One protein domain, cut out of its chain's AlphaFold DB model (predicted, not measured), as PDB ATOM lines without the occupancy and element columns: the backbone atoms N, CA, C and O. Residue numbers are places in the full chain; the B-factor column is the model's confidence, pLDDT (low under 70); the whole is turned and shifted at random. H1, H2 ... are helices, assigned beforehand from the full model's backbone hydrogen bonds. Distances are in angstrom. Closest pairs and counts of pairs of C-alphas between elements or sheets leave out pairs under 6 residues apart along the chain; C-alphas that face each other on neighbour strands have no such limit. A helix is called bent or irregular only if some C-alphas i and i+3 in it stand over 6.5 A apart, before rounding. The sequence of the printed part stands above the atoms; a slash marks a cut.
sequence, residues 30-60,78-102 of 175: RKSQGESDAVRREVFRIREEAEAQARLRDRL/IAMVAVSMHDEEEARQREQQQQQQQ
ATOM      1  N   ARG A  30      15.450  17.509 -25.829       71.75
ATOM      2  CA  ARG A  30      15.492  18.744 -25.028       71.75
ATOM      3  C   ARG A  30      14.470  19.771 -25.513       71.75
ATOM      4  O   ARG A  30      13.788  20.371 -24.689       71.75
ATOM      5  N   LYS A  31      14.335  19.942 -26.833       70.81
ATOM      6  CA  LYS A  31      13.336  20.844 -27.429       70.81
ATOM      7  C   LYS A  31      11.909  20.390 -27.117       70.81
ATOM      8  O   LYS A  31      11.139  21.172 -26.571       70.81
ATOM      9  N   SER A  32      11.596  19.113 -27.345       69.00
ATOM     10  CA  SER A  32      10.261  18.565 -27.078       69.00
ATOM     11  C   SER A  32       9.898  18.582 -25.589       69.00
ATOM     12  O   SER A  32       8.742  18.817 -25.244       69.00
ATOM     13  N   GLN A  33      10.871  18.393 -24.689       66.81
ATOM     14  CA  GLN A  33      10.669  18.563 -23.247       66.81
ATOM     15  C   GLN A  33      10.363  20.018 -22.877       66.81
ATOM     16  O   GLN A  33       9.398  20.259 -22.154       66.81
ATOM     17  N   GLY A  34      11.118  20.983 -23.413       71.62
ATOM     18  CA  GLY A  34      10.873  22.408 -23.174       71.62
ATOM     19  C   GLY A  34       9.495  22.866 -23.666       71.62
ATOM     20  O   GLY A  34       8.773  23.551 -22.940       71.62
ATOM     21  N   GLU A  35       9.096  22.426 -24.861       68.06
ATOM     22  CA  GLU A  35       7.767  22.679 -25.431       68.06
ATOM     23  C   GLU A  35       6.661  22.016 -24.596       68.06
ATOM     24  O   GLU A  35       5.651  22.645 -24.281       68.06
ATOM     25  N   SER A  36       6.881  20.779 -24.141       74.50
ATOM     26  CA  SER A  36       5.939  20.067 -23.269       74.50
ATOM     27  C   SER A  36       5.748  20.769 -21.926       74.50
ATOM     28  O   SER A  36       4.638  20.805 -21.398       74.50
ATOM     29  N   ASP A  37       6.804  21.351 -21.360       75.19
ATOM     30  CA  ASP A  37       6.729  22.087 -20.097       75.19
ATOM     31  C   ASP A  37       6.049  23.448 -20.247       75.19
ATOM     32  O   ASP A  37       5.383  23.910 -19.319       75.19
ATOM     33  N   ALA A  38       6.183  24.100 -21.402       78.25
ATOM     34  CA  ALA A  38       5.424  25.308 -21.717       78.25
ATOM     35  C   ALA A  38       3.922  24.998 -21.840       78.25
ATOM     36  O   ALA A  38       3.108  25.642 -21.182       78.25
ATOM     37  N   VAL A  39       3.565  23.946 -22.585       83.81
ATOM     38  CA  VAL A  39       2.167  23.510 -22.742       83.81
ATOM     39  C   VAL A  39       1.568  23.075 -21.405       83.81
ATOM     40  O   VAL A  39       0.446  23.456 -21.082       83.81
ATOM     41  N   ARG A  40       2.310  22.325 -20.579       80.00
ATOM     42  CA  ARG A  40       1.843  21.917 -19.244       80.00
ATOM     43  C   ARG A  40       1.553  23.108 -18.336       80.00
ATOM     44  O   ARG A  40       0.535  23.101 -17.647       80.00
ATOM     45  N   ARG A  41       2.426  24.120 -18.341       83.12
ATOM     46  CA  ARG A  41       2.221  25.354 -17.569       83.12
ATOM     47  C   ARG A  41       0.990  26.118 -18.044       83.12
ATOM     48  O   ARG A  41       0.203  26.562 -17.216       83.12
ATOM     49  N   GLU A  42       0.784  26.198 -19.353       85.44
ATOM     50  CA  GLU A  42      -0.375  26.881 -19.923       85.44
ATOM     51  C   GLU A  42      -1.694  26.163 -19.609       85.44
ATOM     52  O   GLU A  42      -2.660  26.789 -19.179       85.44
ATOM     53  N   VAL A  43      -1.728  24.833 -19.721       88.12
ATOM     54  CA  VAL A  43      -2.902  24.033 -19.336       88.12
ATOM     55  C   VAL A  43      -3.232  24.205 -17.853       88.12
ATOM     56  O   VAL A  43      -4.404  24.289 -17.489       88.12
ATOM     57  N   PHE A  44      -2.214  24.269 -16.990       86.00
ATOM     58  CA  PHE A  44      -2.414  24.514 -15.565       86.00
ATOM     59  C   PHE A  44      -3.009  25.906 -15.310       86.00
ATOM     60  O   PHE A  44      -4.008  26.009 -14.605       86.00
ATOM     61  N   ARG A  45      -2.481  26.943 -15.973       87.75
ATOM     62  CA  ARG A  45      -2.991  28.322 -15.901       87.75
ATOM     63  C   ARG A  45      -4.461  28.419 -16.315       87.75
ATOM     64  O   ARG A  45      -5.270  28.964 -15.572       87.75
ATOM     65  N   ILE A  46      -4.821  27.833 -17.459       88.06
ATOM     66  CA  ILE A  46      -6.206  27.814 -17.959       88.06
ATOM     67  C   ILE A  46      -7.131  27.096 -16.970       88.06
ATOM     68  O   ILE A  46      -8.268  27.512 -16.752       88.06
ATOM     69  N   ARG A  47      -6.655  26.009 -16.351       85.56
ATOM     70  CA  ARG A  47      -7.437  25.255 -15.369       85.56
ATOM     71  C   ARG A  47      -7.689  26.056 -14.093       85.56
ATOM     72  O   ARG A  47      -8.814  26.037 -13.599       85.56
ATOM     73  N   GLU A  48      -6.678  26.748 -13.575       84.00
ATOM     74  CA  GLU A  48      -6.833  27.630 -12.414       84.00
ATOM     75  C   GLU A  48      -7.783  28.793 -12.714       84.00
ATOM     76  O   GLU A  48      -8.640  29.117 -11.893       84.00
ATOM     77  N   GLU A  49      -7.690  29.375 -13.911       82.56
ATOM     78  CA  GLU A  49      -8.595  30.435 -14.355       82.56
ATOM     79  C   GLU A  49     -10.044  29.937 -14.453       82.56
ATOM     80  O   GLU A  49     -10.956  30.575 -13.927       82.56
ATOM     81  N   ALA A  50     -10.263  28.760 -15.043       79.94
ATOM     82  CA  ALA A  50     -11.586  28.148 -15.124       79.94
ATOM     83  C   ALA A  50     -12.170  27.842 -13.732       79.94
ATOM     84  O   ALA A  50     -13.364  28.037 -13.499       79.94
ATOM     85  N   GLU A  51     -11.343  27.395 -12.785       81.50
ATOM     86  CA  GLU A  51     -11.775  27.151 -11.408       81.50
ATOM     87  C   GLU A  51     -12.097  28.460 -10.668       81.50
ATOM     88  O   GLU A  51     -13.092  28.537  -9.944       81.50
ATOM     89  N   ALA A  52     -11.312  29.517 -10.881       78.56
ATOM     90  CA  ALA A  52     -11.606  30.844 -10.351       78.56
ATOM     91  C   ALA A  52     -12.928  31.398 -10.913       78.56
ATOM     92  O   ALA A  52     -13.757  31.897 -10.149       78.56
ATOM     93  N   GLN A  53     -13.172  31.240 -12.217       76.50
ATOM     94  CA  GLN A  53     -14.434  31.616 -12.861       76.50
ATOM     95  C   GLN A  53     -15.620  30.802 -12.323       76.50
ATOM     96  O   GLN A  53     -16.685  31.368 -12.070       76.50
ATOM     97  N   ALA A  54     -15.447  29.499 -12.078       76.19
ATOM     98  CA  ALA A  54     -16.482  28.662 -11.469       76.19
ATOM     99  C   ALA A  54     -16.833  29.133 -10.047       76.19
ATOM    100  O   ALA A  54     -18.005  29.299  -9.719       76.19
ATOM    101  N   ARG A  55     -15.824  29.451  -9.227       74.62
ATOM    102  CA  ARG A  55     -16.030  29.990  -7.871       74.62
ATOM    103  C   ARG A  55     -16.706  31.363  -7.880       74.62
ATOM    104  O   ARG A  55     -17.480  31.662  -6.974       74.62
ATOM    105  N   LEU A  56     -16.417  32.203  -8.874       73.00
ATOM    106  CA  LEU A  56     -17.106  33.482  -9.073       73.00
ATOM    107  C   LEU A  56     -18.568  33.272  -9.477       73.00
ATOM    108  O   LEU A  56     -19.450  33.936  -8.936       73.00
ATOM    109  N   ARG A  57     -18.837  32.308 -10.364       70.06
ATOM    110  CA  ARG A  57     -20.196  31.931 -10.766       70.06
ATOM    111  C   ARG A  57     -21.022  31.400  -9.596       70.06
ATOM    112  O   ARG A  57     -22.172  31.795  -9.463       70.06
ATOM    113  N   ASP A  58     -20.443  30.571  -8.734       69.06
ATOM    114  CA  ASP A  58     -21.140  30.027  -7.558       69.06
ATOM    115  C   ASP A  58     -21.412  31.089  -6.477       69.06
ATOM    116  O   ASP A  58     -22.289  30.914  -5.631       69.06
ATOM    117  N   ARG A  59     -20.669  32.202  -6.494       63.16
ATOM    118  CA  ARG A  59     -20.886  33.353  -5.603       63.16
ATOM    119  C   ARG A  59     -21.846  34.392  -6.172       63.16
ATOM    120  O   ARG A  59     -22.307  35.246  -5.415       63.16
ATOM    121  N   LEU A  60     -22.149  34.339  -7.469       59.03
ATOM    122  CA  LEU A  60     -23.202  35.157  -8.051       59.03
ATOM    123  C   LEU A  60     -24.550  34.582  -7.594       59.03
ATOM    124  O   LEU A  60     -24.815  33.401  -7.832       59.03
ATOM    125  N   ILE A  78     -27.487  47.246 -13.441       63.72
ATOM    126  CA  ILE A  78     -26.755  46.395 -14.393       63.72
ATOM    127  C   ILE A  78     -25.934  47.250 -15.369       63.72
ATOM    128  O   ILE A  78     -24.777  46.930 -15.640       63.72
ATOM    129  N   ALA A  79     -26.490  48.364 -15.856       60.69
ATOM    130  CA  ALA A  79     -25.777  49.274 -16.750       60.69
ATOM    131  C   ALA A  79     -24.559  49.928 -16.074       60.69
ATOM    132  O   ALA A  79     -23.495  49.992 -16.682       60.69
ATOM    133  N   MET A  80     -24.675  50.362 -14.814       64.75
ATOM    134  CA  MET A  80     -23.540  50.947 -14.086       64.75
ATOM    135  C   MET A  80     -22.409  49.932 -13.871       64.75
ATOM    136  O   MET A  80     -21.247  50.273 -14.075       64.75
ATOM    137  N   VAL A  81     -22.737  48.678 -13.539       65.81
ATOM    138  CA  VAL A  81     -21.738  47.606 -13.376       65.81
ATOM    139  C   VAL A  81     -21.056  47.270 -14.705       65.81
ATOM    140  O   VAL A  81     -19.841  47.090 -14.739       65.81
ATOM    141  N   ALA A  82     -21.808  47.229 -15.809       66.00
ATOM    142  CA  ALA A  82     -21.244  46.981 -17.134       66.00
ATOM    143  C   ALA A  82     -20.271  48.089 -17.572       66.00
ATOM    144  O   ALA A  82     -19.221  47.790 -18.136       66.00
ATOM    145  N   VAL A  83     -20.584  49.355 -17.268       65.12
ATOM    146  CA  VAL A  83     -19.694  50.493 -17.555       65.12
ATOM    147  C   VAL A  83     -18.425  50.423 -16.703       65.12
ATOM    148  O   VAL A  83     -17.333  50.546 -17.244       65.12
ATOM    149  N   SER A  84     -18.532  50.129 -15.403       62.59
ATOM    150  CA  SER A  84     -17.345  49.997 -14.540       62.59
ATOM    151  C   SER A  84     -16.415  48.855 -14.965       62.59
ATOM    152  O   SER A  84     -15.199  49.017 -14.935       62.59
ATOM    153  N   MET A  85     -16.969  47.722 -15.408       67.69
ATOM    154  CA  MET A  85     -16.169  46.610 -15.939       67.69
ATOM    155  C   MET A  85     -15.480  46.974 -17.262       67.69
ATOM    156  O   MET A  85     -14.324  46.608 -17.465       67.69
ATOM    157  N   HIS A  86     -16.157  47.720 -18.144       69.88
ATOM    158  CA  HIS A  86     -15.564  48.209 -19.392       69.88
ATOM    159  C   HIS A  86     -14.403  49.181 -19.119       69.88
ATOM    160  O   HIS A  86     -13.363  49.098 -19.778       69.88
ATOM    161  N   ASP A  87     -14.549  50.081 -18.148       68.00
ATOM    162  CA  ASP A  87     -13.501  51.038 -17.787       68.00
ATOM    163  C   ASP A  87     -12.267  50.334 -17.192       68.00
ATOM    164  O   ASP A  87     -11.128  50.690 -17.509       68.00
ATOM    165  N   GLU A  88     -12.469  49.292 -16.376       70.38
ATOM    166  CA  GLU A  88     -11.373  48.465 -15.856       70.38
ATOM    167  C   GLU A  88     -10.663  47.666 -16.959       70.38
ATOM    168  O   GLU A  88      -9.435  47.535 -16.938       70.38
ATOM    169  N   GLU A  89     -11.401  47.147 -17.940       69.56
ATOM    170  CA  GLU A  89     -10.824  46.416 -19.070       69.56
ATOM    171  C   GLU A  89     -10.009  47.341 -19.992       69.56
ATOM    172  O   GLU A  89      -8.894  46.992 -20.395       69.56
ATOM    173  N   GLU A  90     -10.494  48.560 -20.247       72.56
ATOM    174  CA  GLU A  90      -9.733  49.588 -20.967       72.56
ATOM    175  C   GLU A  90      -8.470  50.013 -20.209       72.56
ATOM    176  O   GLU A  90      -7.406  50.175 -20.817       72.56
ATOM    177  N   ALA A  91      -8.554  50.177 -18.886       74.81
ATOM    178  CA  ALA A  91      -7.401  50.521 -18.060       74.81
ATOM    179  C   ALA A  91      -6.319  49.432 -18.130       74.81
ATOM    180  O   ALA A  91      -5.145  49.748 -18.338       74.81
ATOM    181  N   ARG A  92      -6.712  48.153 -18.059       75.19
ATOM    182  CA  ARG A  92      -5.789  47.015 -18.203       75.19
ATOM    183  C   ARG A  92      -5.160  46.943 -19.591       75.19
ATOM    184  O   ARG A  92      -3.962  46.695 -19.694       75.19
ATOM    185  N   GLN A  93      -5.922  47.195 -20.659       73.94
ATOM    186  CA  GLN A  93      -5.355  47.259 -22.013       73.94
ATOM    187  C   GLN A  93      -4.331  48.390 -22.160       73.94
ATOM    188  O   GLN A  93      -3.266  48.183 -22.747       73.94
ATOM    189  N   ARG A  94      -4.615  49.577 -21.610       75.00
ATOM    190  CA  ARG A  94      -3.670  50.706 -21.634       75.00
ATOM    191  C   ARG A  94      -2.413  50.409 -20.825       75.00
ATOM    192  O   ARG A  94      -1.317  50.734 -21.276       75.00
ATOM    193  N   GLU A  95      -2.550  49.766 -19.669       72.75
ATOM    194  CA  GLU A  95      -1.410  49.348 -18.853       72.75
ATOM    195  C   GLU A  95      -0.545  48.316 -19.592       72.75
ATOM    196  O   GLU A  95       0.678  48.443 -19.634       72.75
ATOM    197  N   GLN A  96      -1.165  47.350 -20.275       73.94
ATOM    198  CA  GLN A  96      -0.450  46.341 -21.054       73.94
ATOM    199  C   GLN A  96       0.272  46.944 -22.276       73.94
ATOM    200  O   GLN A  96       1.391  46.535 -22.591       73.94
ATOM    201  N   GLN A  97      -0.310  47.955 -22.936       71.44
ATOM    202  CA  GLN A  97       0.378  48.715 -23.990       71.44
ATOM    203  C   GLN A  97       1.536  49.565 -23.448       71.44
ATOM    204  O   GLN A  97       2.582  49.644 -24.093       71.44
ATOM    205  N   GLN A  98       1.392  50.180 -22.269       71.56
ATOM    206  CA  GLN A  98       2.494  50.919 -21.640       71.56
ATOM    207  C   GLN A  98       3.639  49.995 -21.213       71.56
ATOM    208  O   GLN A  98       4.804  50.350 -21.392       71.56
ATOM    209  N   GLN A  99       3.339  48.792 -20.715       67.50
ATOM    210  CA  GLN A  99       4.363  47.801 -20.370       67.50
ATOM    211  C   GLN A  99       5.128  47.295 -21.603       67.50
ATOM    212  O   GLN A  99       6.337  47.090 -21.522       67.50
ATOM    213  N   GLN A 100       4.466  47.150 -22.757       65.75
ATOM    214  CA  GLN A 100       5.151  46.794 -24.007       65.75
ATOM    215  C   GLN A 100       6.082  47.907 -24.508       65.75
ATOM    216  O   GLN A 100       7.182  47.614 -24.969       65.75
ATOM    217  N   GLN A 101       5.700  49.180 -24.356       62.22
ATOM    218  CA  GLN A 101       6.574  50.303 -24.724       62.22
ATOM    219  C   GLN A 101       7.803  50.427 -23.807       62.22
ATOM    220  O   GLN A 101       8.884  50.750 -24.292       62.22
ATOM    221  N   GLN A 102       7.689  50.101 -22.512       59.88
ATOM    222  CA  GLN A 102       8.842  50.103 -21.595       59.88
ATOM    223  C   GLN A 102       9.847  48.963 -21.857       59.88
ATOM    224  O   GLN A 102      11.028  49.095 -21.531       59.88
TER     225      GLN A 102
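What this domain is: This is residues 30 to 60 and 78 to 102 of the 175 residues of an uncharacterized protein of Colletotrichum orchidophilum (UniProt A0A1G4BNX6). Two long helices, H1 and H2, form the two arms of an open V in a flat layer, with empty space between them and the narrower end of the V at the cut in the chain. H1 runs toward that end and H2 runs back from it, with the free ends, Arg 30 and Gln 102, far from each other. The printed part has 56 residues with two named helices, H1 then H2, and no named strand; the class is all helix. The whole is extended, with a radius of gyration of the C-alphas of 17.0 A, and the C-alphas span 52 by 37 by 10 A.

How they stand to each other: The longest helix is H1, residues 30 to 59, with N-to-C direction (-0.83, 0.31, 0.46). H2, residues 78 to 102, has N-to-C direction (0.97, 0.01, -0.25). H1 and H2 are apart: no C-alpha of the one is within 8 A of the other. Residues 30 to 60, of which 30 to 59 belong to H1, stand free, and so do residues 78 to 102 of H2. In H1 and H2 every O i to N i+4 pair is within hydrogen-bond range.

Where its parts are: H1 has 30 residues and measures 43.8 A from C-alpha 30 at (15.492, 18.744, -25.028) to C-alpha 59 at (-20.886, 33.353, -5.603). H2 has 25 residues and measures 36.5 A from Ile 78 to Gln 102, whose C-alpha is at (8.842, 50.103, -21.595). Neither helix is bent.

The domain as a whole: The two C-alphas farthest apart, those of Arg 30 and Ala 79, are 52.0 A apart; those of Arg 30 and Gln 102 are 32.2 A apart. Residues 61 to 77 are not printed, and C-alphas 60 and 78 are 13.4 A apart across this cut. The link from H1 to H2 is the link across the cut. The mean pLDDT of the printed part is 73.1, with 21 residues under 70, among them residues 78 to 87 and 99 to 102.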